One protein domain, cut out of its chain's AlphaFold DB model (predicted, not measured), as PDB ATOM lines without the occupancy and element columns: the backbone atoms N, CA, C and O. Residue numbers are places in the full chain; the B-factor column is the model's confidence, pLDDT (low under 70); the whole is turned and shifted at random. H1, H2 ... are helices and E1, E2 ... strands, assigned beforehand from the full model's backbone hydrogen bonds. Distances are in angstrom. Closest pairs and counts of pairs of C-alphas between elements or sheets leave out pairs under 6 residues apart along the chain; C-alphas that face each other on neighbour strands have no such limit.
ATOM      1  N   ASP A 876     -10.218  32.930 -35.861       76.06
ATOM      2  CA  ASP A 876     -11.057  33.987 -35.286       76.06
ATOM      3  C   ASP A 876     -10.273  34.793 -34.233       76.06
ATOM      4  O   ASP A 876     -10.095  34.334 -33.097       76.06
ATOM      5  N   ARG A 877      -9.809  35.995 -34.608       74.25
ATOM      6  CA  ARG A 877      -9.025  36.885 -33.730       74.25
ATOM      7  C   ARG A 877      -9.776  37.304 -32.473       74.25
ATOM      8  O   ARG A 877      -9.187  37.298 -31.394       74.25
ATOM      9  N   GLU A 878     -11.073  37.583 -32.580       73.56
ATOM     10  CA  GLU A 878     -11.889  38.022 -31.441       73.56
ATOM     11  C   GLU A 878     -11.917  36.940 -30.350       73.56
ATOM     12  O   GLU A 878     -11.804  37.213 -29.157       73.56
ATOM     13  N   ASN A 879     -11.979  35.671 -30.757       66.38
ATOM     14  CA  ASN A 879     -11.964  34.547 -29.829       66.38
ATOM     15  C   ASN A 879     -10.550  34.213 -29.299       66.38
ATOM     16  O   ASN A 879     -10.402  33.417 -28.370       66.38
ATOM     17  N   MET A 880      -9.484  34.743 -29.910       62.03
ATOM     18  CA  MET A 880      -8.092  34.605 -29.441       62.03
ATOM     19  C   MET A 880      -7.725  35.666 -28.399       62.03
ATOM     20  O   MET A 880      -6.964  35.377 -27.481       62.03
ATOM     21  N   GLU A 881      -8.254  36.882 -28.541       58.91
ATOM     22  CA  GLU A 881      -7.934  38.024 -27.674       58.91
ATOM     23  C   GLU A 881      -8.575  37.938 -26.280       58.91
ATOM     24  O   GLU A 881      -8.163  38.649 -25.359       58.91
ATOM     25  N   LYS A 882      -9.534  37.025 -26.091       60.03
ATOM     26  CA  LYS A 882     -10.174  36.748 -24.800       60.03
ATOM     27  C   LYS A 882      -9.176  36.151 -23.795       60.03
ATOM     28  O   LYS A 882      -8.370  35.282 -24.126       60.03
ATOM     29  N   VAL A 961       7.947  19.227 -22.415       60.75
ATOM     30  CA  VAL A 961       7.259  19.385 -23.716       60.75
ATOM     31  C   VAL A 961       7.379  20.842 -24.194       60.75
ATOM     32  O   VAL A 961       6.917  21.753 -23.504       60.75
ATOM     33  N   VAL A 962       7.965  21.075 -25.378       61.91
ATOM     34  CA  VAL A 962       8.124  22.424 -25.975       61.91
ATOM     35  C   VAL A 962       6.819  22.877 -26.607       61.91
ATOM     36  O   VAL A 962       6.253  23.909 -26.245       61.91
ATOM     37  N   SER A 963       6.352  22.095 -27.576       68.25
ATOM     38  CA  SER A 963       5.221  22.422 -28.428       68.25
ATOM     39  C   SER A 963       4.555  21.132 -28.905       68.25
ATOM     40  O   SER A 963       5.181  20.072 -28.987       68.25
ATOM     41  N   LEU A 964       3.260  21.212 -29.197       79.69
ATOM     42  CA  LEU A 964       2.574  20.181 -29.962       79.69
ATOM     43  C   LEU A 964       2.585  20.641 -31.427       79.69
ATOM     44  O   LEU A 964       2.318  21.808 -31.705       79.69
ATOM     45  N   MET A 965       2.919  19.746 -32.355       77.62
ATOM     46  CA  MET A 965       3.052  20.091 -33.778       77.62
ATOM     47  C   MET A 965       1.820  19.712 -34.595       77.62
ATOM     48  O   MET A 965       1.336  20.490 -35.411       77.62
ATOM     49  N   ALA A 966       1.317  18.497 -34.386       77.81
ATOM     50  CA  ALA A 966       0.253  17.919 -35.193       77.81
ATOM     51  C   ALA A 966      -0.619  16.980 -34.360       77.81
ATOM     52  O   ALA A 966      -0.212  16.494 -33.304       77.81
ATOM     53  N   ARG A 967      -1.818  16.685 -34.862       87.31
ATOM     54  CA  ARG A 967      -2.752  15.727 -34.263       87.31
ATOM     55  C   ARG A 967      -3.182  14.706 -35.305       87.31
ATOM     56  O   ARG A 967      -3.556  15.077 -36.414       87.31
ATOM     57  N   ARG A 968      -3.212  13.428 -34.929       84.19
ATOM     58  CA  ARG A 968      -3.759  12.343 -35.750       84.19
ATOM     59  C   ARG A 968      -4.800  11.559 -34.972       84.19
ATOM     60  O   ARG A 968      -4.767  11.478 -33.745       84.19
ATOM     61  N   LYS A 969      -5.739  10.964 -35.698       80.94
ATOM     62  CA  LYS A 969      -6.753  10.097 -35.108       80.94
ATOM     63  C   LYS A 969      -6.186   8.691 -34.916       80.94
ATOM     64  O   LYS A 969      -5.663   8.112 -35.864       80.94
ATOM     65  N   LYS A 970      -6.358   8.123 -33.722       78.56
ATOM     66  CA  LYS A 970      -6.076   6.711 -33.436       78.56
ATOM     67  C   LYS A 970      -7.273   6.102 -32.705       78.56
ATOM     68  O   LYS A 970      -7.605   6.487 -31.586       78.56
ATOM     69  N   TYR A 971      -7.958   5.166 -33.360       75.38
ATOM     70  CA  TYR A 971      -9.222   4.578 -32.892       75.38
ATOM     71  C   TYR A 971     -10.288   5.636 -32.515       75.38
ATOM     72  O   TYR A 971     -10.750   6.379 -33.383       75.38
ATOM     73  N   ARG A 972     -10.715   5.677 -31.238       69.00
ATOM     74  CA  ARG A 972     -11.738   6.593 -30.689       69.00
ATOM     75  C   ARG A 972     -11.135   7.830 -29.999       69.00
ATOM     76  O   ARG A 972     -11.865   8.540 -29.316       69.00
ATOM     77  N   SER A 973      -9.830   8.062 -30.139       75.69
ATOM     78  CA  SER A 973      -9.093   9.140 -29.470       75.69
ATOM     79  C   SER A 973      -8.051   9.774 -30.407       75.69
ATOM     80  O   SER A 973      -7.940   9.408 -31.582       75.69
ATOM     81  N   TYR A 974      -7.309  10.753 -29.897       83.88
ATOM     82  CA  TYR A 974      -6.292  11.499 -30.633       83.88
ATOM     83  C   TYR A 974      -4.896  11.244 -30.067       83.88
ATOM     84  O   TYR A 974      -4.703  11.157 -28.850       83.88
ATOM     85  N   GLU A 975      -3.931  11.156 -30.975       87.44
ATOM     86  CA  GLU A 975      -2.513  11.260 -30.659       87.44
ATOM     87  C   GLU A 975      -1.986  12.608 -31.139       87.44
ATOM     88  O   GLU A 975      -2.397  13.107 -32.191       87.44
ATOM     89  N   TYR A 976      -1.056  13.171 -30.380       86.56
ATOM     90  CA  TYR A 976      -0.425  14.449 -30.671       86.56
ATOM     91  C   TYR A 976       1.068  14.239 -30.855       86.56
ATOM     92  O   TYR A 976       1.695  13.483 -30.114       86.56
ATOM     93  N   GLN A 977       1.620  14.900 -31.861       86.44
ATOM     94  CA  GLN A 977       3.044  14.904 -32.138       86.44
ATOM     95  C   GLN A 977       3.713  15.916 -31.211       86.44
ATOM     96  O   GLN A 977       3.430  17.113 -31.290       86.44
ATOM     97  N   VAL A 978       4.560  15.419 -30.319       82.88
ATOM     98  CA  VAL A 978       5.237  16.195 -29.282       82.88
ATOM     99  C   VAL A 978       6.632  16.577 -29.764       82.88
ATOM    100  O   VAL A 978       7.398  15.719 -30.209       82.88
ATOM    101  N   GLU A 979       6.968  17.861 -29.654       78.25
ATOM    102  CA  GLU A 979       8.342  18.349 -29.766       78.25
ATOM    103  C   GLU A 979       8.972  18.438 -28.369       78.25
ATOM    104  O   GLU A 979       8.442  19.099 -27.469       78.25
ATOM    105  N   TRP A 980      10.108  17.767 -28.189       74.38
ATOM    106  CA  TRP A 980      10.832  17.692 -26.917       74.38
ATOM    107  C   TRP A 980      11.858  18.822 -26.761       74.38
ATOM    108  O   TRP A 980      12.471  19.260 -27.737       74.38
ATOM    109  N   VAL A 981      12.071  19.276 -25.521       59.16
ATOM    110  CA  VAL A 981      13.049  20.326 -25.167       59.16
ATOM    111  C   VAL A 981      14.482  19.817 -25.387       59.16
ATOM    112  O   VAL A 981      14.814  18.749 -24.895       59.16
ATOM    113  N   GLY A 982      15.338  20.578 -26.089       54.66
ATOM    114  CA  GLY A 982      16.803  20.371 -26.104       54.66
ATOM    115  C   GLY A 982      17.395  19.467 -27.203       54.66
ATOM    116  O   GLY A 982      18.613  19.385 -27.339       54.66
ATOM    117  N   PHE A 983      16.583  18.829 -28.053       57.09
ATOM    118  CA  PHE A 983      17.070  17.734 -28.920       57.09
ATOM    119  C   PHE A 983      17.421  18.103 -30.376       57.09
ATOM    120  O   PHE A 983      17.787  17.229 -31.160       57.09
ATOM    121  N   LYS A 984      17.402  19.390 -30.763       48.34
ATOM    122  CA  LYS A 984      17.748  19.815 -32.143       48.34
ATOM    123  C   LYS A 984      19.233  19.657 -32.514       48.34
ATOM    124  O   LYS A 984      19.543  19.686 -33.700       48.34
ATOM    125  N   GLN A 985      20.141  19.471 -31.549       46.19
ATOM    126  CA  GLN A 985      21.594  19.447 -31.801       46.19
ATOM    127  C   GLN A 985      22.264  18.056 -31.749       46.19
ATOM    128  O   GLN A 985      23.408  17.945 -32.178       46.19
ATOM    129  N   LYS A 986      21.595  16.989 -31.274       43.28
ATOM    130  CA  LYS A 986      22.241  15.678 -30.998       43.28
ATOM    131  C   LYS A 986      21.603  14.447 -31.672       43.28
ATOM    132  O   LYS A 986      21.815  13.322 -31.239       43.28
ATOM    133  N   GLY A 987      20.863  14.626 -32.766       50.44
ATOM    134  CA  GLY A 987      20.621  13.544 -33.731       50.44
ATOM    135  C   GLY A 987      19.718  12.357 -33.340       50.44
ATOM    136  O   GLY A 987      19.669  11.449 -34.155       50.44
ATOM    137  N   TRP A 988      18.991  12.341 -32.206       43.34
ATOM    138  CA  TRP A 988      17.888  11.392 -31.868       43.34
ATOM    139  C   TRP A 988      16.988  11.942 -30.723       43.34
ATOM    140  O   TRP A 988      17.525  12.672 -29.887       43.34
ATOM    141  N   PRO A 989      15.685  11.564 -30.582       52.41
ATOM    142  CA  PRO A 989      14.783  10.900 -31.528       52.41
ATOM    143  C   PRO A 989      13.843  11.900 -32.243       52.41
ATOM    144  O   PRO A 989      13.692  13.056 -31.855       52.41
ATOM    145  N   LEU A 990      13.203  11.433 -33.316       59.41
ATOM    146  CA  LEU A 990      12.195  12.160 -34.100       59.41
ATOM    147  C   LEU A 990      10.976  12.574 -33.242       59.41
ATOM    148  O   LEU A 990      10.725  11.943 -32.213       59.41
ATOM    149  N   PRO A 991      10.178  13.578 -33.668       70.81
ATOM    150  CA  PRO A 991       8.942  13.942 -32.976       70.81
ATOM    151  C   PRO A 991       8.062  12.706 -32.743       70.81
ATOM    152  O   PRO A 991       7.749  11.976 -33.690       70.81
ATOM    153  N   SER A 992       7.673  12.463 -31.492       80.44
ATOM    154  CA  SER A 992       6.952  11.253 -31.089       80.44
ATOM    155  C   SER A 992       5.462  11.520 -30.911       80.44
ATOM    156  O   SER A 992       5.035  12.621 -30.563       80.44
ATOM    157  N   TRP A 993       4.649  10.500 -31.177       83.56
ATOM    158  CA  TRP A 993       3.197  10.577 -31.046       83.56
ATOM    159  C   TRP A 993       2.770  10.058 -29.678       83.56
ATOM    160  O   TRP A 993       3.045   8.908 -29.351       83.56
ATOM    161  N   HIS A 994       2.068  10.893 -28.916       85.38
ATOM    162  CA  HIS A 994       1.591  10.571 -27.572       85.38
ATOM    163  C   HIS A 994       0.081  10.682 -27.473       85.38
ATOM    164  O   HIS A 994      -0.547  11.522 -28.124       85.38
ATOM    165  N   HIS A 995      -0.517   9.833 -26.644       82.88
ATOM    166  CA  HIS A 995      -1.962   9.801 -26.498       82.88
ATOM    167  C   HIS A 995      -2.462  11.004 -25.684       82.88
ATOM    168  O   HIS A 995      -1.827  11.425 -24.718       82.88
ATOM    169  N   ARG A 996      -3.656  11.529 -26.009       81.25
ATOM    170  CA  ARG A 996      -4.273  12.665 -25.288       81.25
ATOM    171  C   ARG A 996      -4.223  12.518 -23.763       81.25
ATOM    172  O   ARG A 996      -3.918  13.469 -23.053       81.25
ATOM    173  N   ASN A 997      -4.533  11.321 -23.266       78.94
ATOM    174  CA  ASN A 997      -4.601  11.045 -21.828       78.94
ATOM    175  C   ASN A 997      -3.228  11.112 -21.147       78.94
ATOM    176  O   ASN A 997      -3.170  11.495 -19.984       78.94
ATOM    177  N   GLU A 998      -2.146  10.762 -21.846       79.06
ATOM    178  CA  GLU A 998      -0.776  10.862 -21.321       79.06
ATOM    179  C   GLU A 998      -0.390  12.333 -21.162       79.06
ATOM    180  O   GLU A 998      -0.004  12.760 -20.081       79.06
ATOM    181  N   LEU A 999      -0.642  13.143 -22.195       77.94
ATOM    182  CA  LEU A 999      -0.354  14.579 -22.179       77.94
ATOM    183  C   LEU A 999      -1.153  15.336 -21.116       77.94
ATOM    184  O   LEU A 999      -0.631  16.245 -20.474       77.94
ATOM    185  N   VAL A1000      -2.418  14.962 -20.900       74.56
ATOM    186  CA  VAL A1000      -3.240  15.551 -19.833       74.56
ATOM    187  C   VAL A1000      -2.718  15.152 -18.448       74.56
ATOM    188  O   VAL A1000      -2.687  16.009 -17.566       74.56
ATOM    189  N   ARG A1001      -2.264  13.901 -18.257       73.06
ATOM    190  CA  ARG A1001      -1.614  13.464 -17.005       73.06
ATOM    191  C   ARG A1001      -0.302  14.207 -16.754       73.06
ATOM    192  O   ARG A1001      -0.026  14.552 -15.615       73.06
ATOM    193  N   TRP A1002       0.455  14.521 -17.804       75.19
ATOM    194  CA  TRP A1002       1.684  15.323 -17.732       75.19
ATOM    195  C   TRP A1002       1.436  16.834 -17.583       75.19
ATOM    196  O   TRP A1002       2.346  17.634 -17.775       75.19
ATOM    197  N   GLY A1003       0.203  17.267 -17.300       71.81
ATOM    198  CA  GLY A1003      -0.127  18.682 -17.096       71.81
ATOM    199  C   GLY A1003      -0.198  19.525 -18.377       71.81
ATOM    200  O   GLY A1003      -0.534  20.706 -18.318       71.81
ATOM    201  N   CYS A1004      -0.002  18.939 -19.563       72.88
ATOM    202  CA  CYS A1004      -0.013  19.635 -20.858       72.88
ATOM    203  C   CYS A1004      -1.432  19.893 -21.411       72.88
ATOM    204  O   CYS A1004      -1.618  20.098 -22.612       72.88
ATOM    205  N   LYS A1005      -2.458  19.911 -20.548       70.44
ATOM    206  CA  LYS A1005      -3.871  20.091 -20.932       70.44
ATOM    207  C   LYS A1005      -4.116  21.399 -21.698       70.44
ATOM    208  O   LYS A1005      -4.908  21.404 -22.636       70.44
ATOM    209  N   LYS A1006      -3.427  22.489 -21.328       69.56
ATOM    210  CA  LYS A1006      -3.520  23.791 -22.017       69.56
ATOM    211  C   LYS A1006      -3.034  23.698 -23.474       69.56
ATOM    212  O   LYS A1006      -3.775  24.084 -24.370       69.56
ATOM    213  N   LEU A1007      -1.865  23.092 -23.708       71.25
ATOM    214  CA  LEU A1007      -1.276  22.915 -25.047       71.25
ATOM    215  C   LEU A1007      -2.135  22.017 -25.950       71.25
ATOM    216  O   LEU A1007      -2.325  22.307 -27.127       71.25
ATOM    217  N   VAL A1008      -2.691  20.939 -25.387       77.06
ATOM    218  CA  VAL A1008      -3.624  20.051 -26.100       77.06
ATOM    219  C   VAL A1008      -4.872  20.817 -26.547       77.06
ATOM    220  O   VAL A1008      -5.277  20.708 -27.701       77.06
ATOM    221  N   ASN A1009      -5.462  21.619 -25.657       73.06
ATOM    222  CA  ASN A1009      -6.641  22.420 -25.984       73.06
ATOM    223  C   ASN A1009      -6.340  23.503 -27.033       73.06
ATOM    224  O   ASN A1009      -7.191  23.778 -27.874       73.06
ATOM    225  N   GLU A1010      -5.151  24.107 -26.992       71.81
ATOM    226  CA  GLU A1010      -4.722  25.130 -27.949       71.81
ATOM    227  C   GLU A1010      -4.602  24.560 -29.366       71.81
ATOM    228  O   GLU A1010      -5.178  25.111 -30.306       71.81
ATOM    229  N   ILE A1011      -3.941  23.408 -29.518       79.44
ATOM    230  CA  ILE A1011      -3.791  22.780 -30.833       79.44
ATOM    231  C   ILE A1011      -5.108  22.197 -31.353       79.44
ATOM    232  O   ILE A1011      -5.389  22.272 -32.547       79.44
ATOM    233  N   ASP A1012      -5.949  21.661 -30.461       77.81
ATOM    234  CA  ASP A1012      -7.294  21.211 -30.813       77.81
ATOM    235  C   ASP A1012      -8.140  22.381 -31.332       77.81
ATOM    236  O   ASP A1012      -8.785  22.246 -32.371       77.81
ATOM    237  N   ALA A1013      -8.092  23.537 -30.661       70.75
ATOM    238  CA  ALA A1013      -8.803  24.742 -31.077       70.75
ATOM    239  C   ALA A1013      -8.298  25.280 -32.423       70.75
ATOM    240  O   ALA A1013      -9.113  25.674 -33.258       70.75
ATOM    241  N   LYS A1014      -6.979  25.255 -32.651       75.25
ATOM    242  CA  LYS A1014      -6.365  25.665 -33.919       75.25
ATOM    243  C   LYS A1014      -6.824  24.793 -35.087       75.25
ATOM    244  O   LYS A1014      -7.395  25.292 -36.051       75.25
ATOM    245  N   ILE A1015      -6.701  23.471 -34.952       79.25
ATOM    246  CA  ILE A1015      -7.138  22.518 -35.985       79.25
ATOM    247  C   ILE A1015      -8.661  22.605 -36.201       79.25
ATOM    248  O   ILE A1015      -9.157  22.486 -37.325       79.25
ATOM    249  N   ALA A1016      -9.434  22.830 -35.133       73.44
ATOM    250  CA  ALA A1016     -10.874  23.038 -35.232       73.44
ATOM    251  C   ALA A1016     -11.224  24.311 -36.021       73.44
ATOM    252  O   ALA A1016     -12.167  24.262 -36.814       73.44
ATOM    253  N   ALA A1017     -10.487  25.410 -35.827       71.25
ATOM    254  CA  ALA A1017     -10.666  26.672 -36.543       71.25
ATOM    255  C   ALA A1017     -10.305  26.541 -38.031       71.25
ATOM    256  O   ALA A1017     -11.146  26.847 -38.877       71.25
ATOM    257  N   GLU A1018      -9.135  25.974 -38.343       75.12
ATOM    258  CA  GLU A1018      -8.681  25.716 -39.717       75.12
ATOM    259  C   GLU A1018      -9.704  24.861 -40.486       75.12
ATOM    260  O   GLU A1018     -10.137  25.215 -41.582       75.12
ATOM    261  N   SER A1019     -10.193  23.771 -39.878       76.06
ATOM    262  CA  SER A1019     -11.227  22.918 -40.492       76.06
ATOM    263  C   SER A1019     -12.581  23.611 -40.693       76.06
ATOM    264  O   SER A1019     -13.372  23.174 -41.523       76.06
ATOM    265  N   GLY A1020     -12.879  24.669 -39.930       70.31
ATOM    266  CA  GLY A1020     -14.118  25.441 -40.064       70.31
ATOM    267  C   GLY A1020     -14.118  26.375 -41.273       70.31
ATOM    268  O   GLY A1020     -15.184  26.651 -41.821       70.31
ATOM    269  N   LEU A1021     -12.933  26.819 -41.699       73.69
ATOM    270  CA  LEU A1021     -12.727  27.729 -42.830       73.69
ATOM    271  C   LEU A1021     -12.393  26.994 -44.137       73.69
ATOM    272  O   LEU A1021     -12.448  27.589 -45.214       73.69
ATOM    273  N   GLN A1022     -12.101  25.690 -44.069       68.75
ATOM    274  CA  GLN A1022     -11.909  24.844 -45.248       68.75
ATOM    275  C   GLN A1022     -13.125  24.924 -46.185       68.75
ATOM    276  O   GLN A1022     -14.238  24.538 -45.831       68.75
ATOM    277  N   GLY A1023     -12.899  25.434 -47.399       65.88
ATOM    278  CA  GLY A1023     -13.924  25.597 -48.434       65.88
ATOM    279  C   GLY A1023     -14.564  26.989 -48.517       65.88
ATOM    280  O   GLY A1023     -15.297  27.237 -49.470       65.88
ATOM    281  N   ARG A1024     -14.268  27.915 -47.591       77.50
ATOM    282  CA  ARG A1024     -14.694  29.324 -47.669       77.50
ATOM    283  C   ARG A1024     -13.492  30.227 -47.910       77.50
ATOM    284  O   ARG A1024     -12.726  30.521 -46.997       77.50
ATOM    285  N   LYS A1025     -13.326  30.679 -49.152       81.88
ATOM    286  CA  LYS A1025     -12.276  31.638 -49.497       81.88
ATOM    287  C   LYS A1025     -12.641  33.015 -48.938       81.88
ATOM    288  O   LYS A1025     -13.758  33.487 -49.128       81.88
ATOM    289  N   LEU A1026     -11.695  33.657 -48.253       85.75
ATOM    290  CA  LEU A1026     -11.867  35.007 -47.718       85.75
ATOM    291  C   LEU A1026     -11.687  36.038 -48.845       85.75
ATOM    292  O   LEU A1026     -10.613  36.606 -49.024       85.75
TER     293      LEU A1026
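AT A GLANCE: This is residues 876 to 882 and 961 to 1026 of the 1144 residues of an uncharacterized protein of Chromera velia CCMP2878 (UniProt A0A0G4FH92). A small, strongly twisted sheet of three strands, E1, E2 and E3, is covered on one face by the long helix H3, which slants over E1 and runs on past the sheet, while the short helix H2 sits beside the strands. The loop between E2 and E3 reaches away from H3, and H1, a short separate piece before a cut, stands free. The printed part has 73 residues with three named helices and three named strands, in the order H1, E1, E2, E3, H2, H3; the sheet's order is E1, E2, E3, antiparallel throughout, and the class is mixed, helices and strands. The whole is loose, with a radius of gyration of the C-alphas of 14.4 A and spans of 42 by 30 by 26 A.

IN THESE COORDINATES: E1 is residues 961 to 970, 20.8 A long, from C-alpha 961 at (7.259, 19.385, -23.716), and bends by 69 degrees at residue 965. E2 is residues 973 to 980, 21.8 A, and E3 is residues 992 to 995, 10.1 A. H3, residues 1005 to 1021, is 24.8 A long and ends with C-alpha 1021 at (-12.727, 27.729, -42.830). H2 is residues 996 to 1001, 8.7 A. H1 is residues 877 to 881, 6.3 A, from C-alpha 877 at (-9.025, 36.885, -33.730).

HOW THE PARTS SIT: E1, E2 and E3 form a meander, each strand the antiparallel neighbour of the one before. The hairpin E1 and E2 has N 965 and O 977 at 2.9 A and N 977 and O 966 at 2.8 A, within hydrogen-bond range. The hairpin E2 and E3 has N 976 and O 994 at 2.8 A. H2, H3 and the sheet form two layers, helices on one face of a sheet. H3 is on the sheet at a height of 9.4 A, over E1 and only just not over E2, on which 2 of its C-alphas fall. It runs slantwise to the strands, at 55 degrees to E1 on the local plane; the closest C-alphas, of Leu 964 and Leu 1007, are 6.8 A apart. H2 is on the sheet but at the sheet's level, at a height of 1.7 A; the closest C-alphas of E2 and H2, those of Glu 975 and Arg 996, are 5.8 A apart. H2 and H3 form a helical hairpin and touch, H3 with residues 1005 to 1008 alone, at a shallow tilt of 28 degrees, opposite ways; the C-alphas of Leu 999 and Lys 1005 are closest, at 6.7 A. H1 is not on the sheet and is apart from H2 and H3. In H1, H2 and H3 every O i to N i+4 pair is within hydrogen-bond range.

THE WHOLE: The C-alphas farthest apart, of Lys 986 and Arg 1024, are 42.8 A apart. Residues 883 to 960 are not printed, and C-alphas 882 and 961 are 24.6 A apart across the cut. The link from E2 to E3, 11 residues, is long. Mean pLDDT of the printed part is 72.1; 21 residues are under 70, among them 879 to 882, 961 to 963 and 981 to 990.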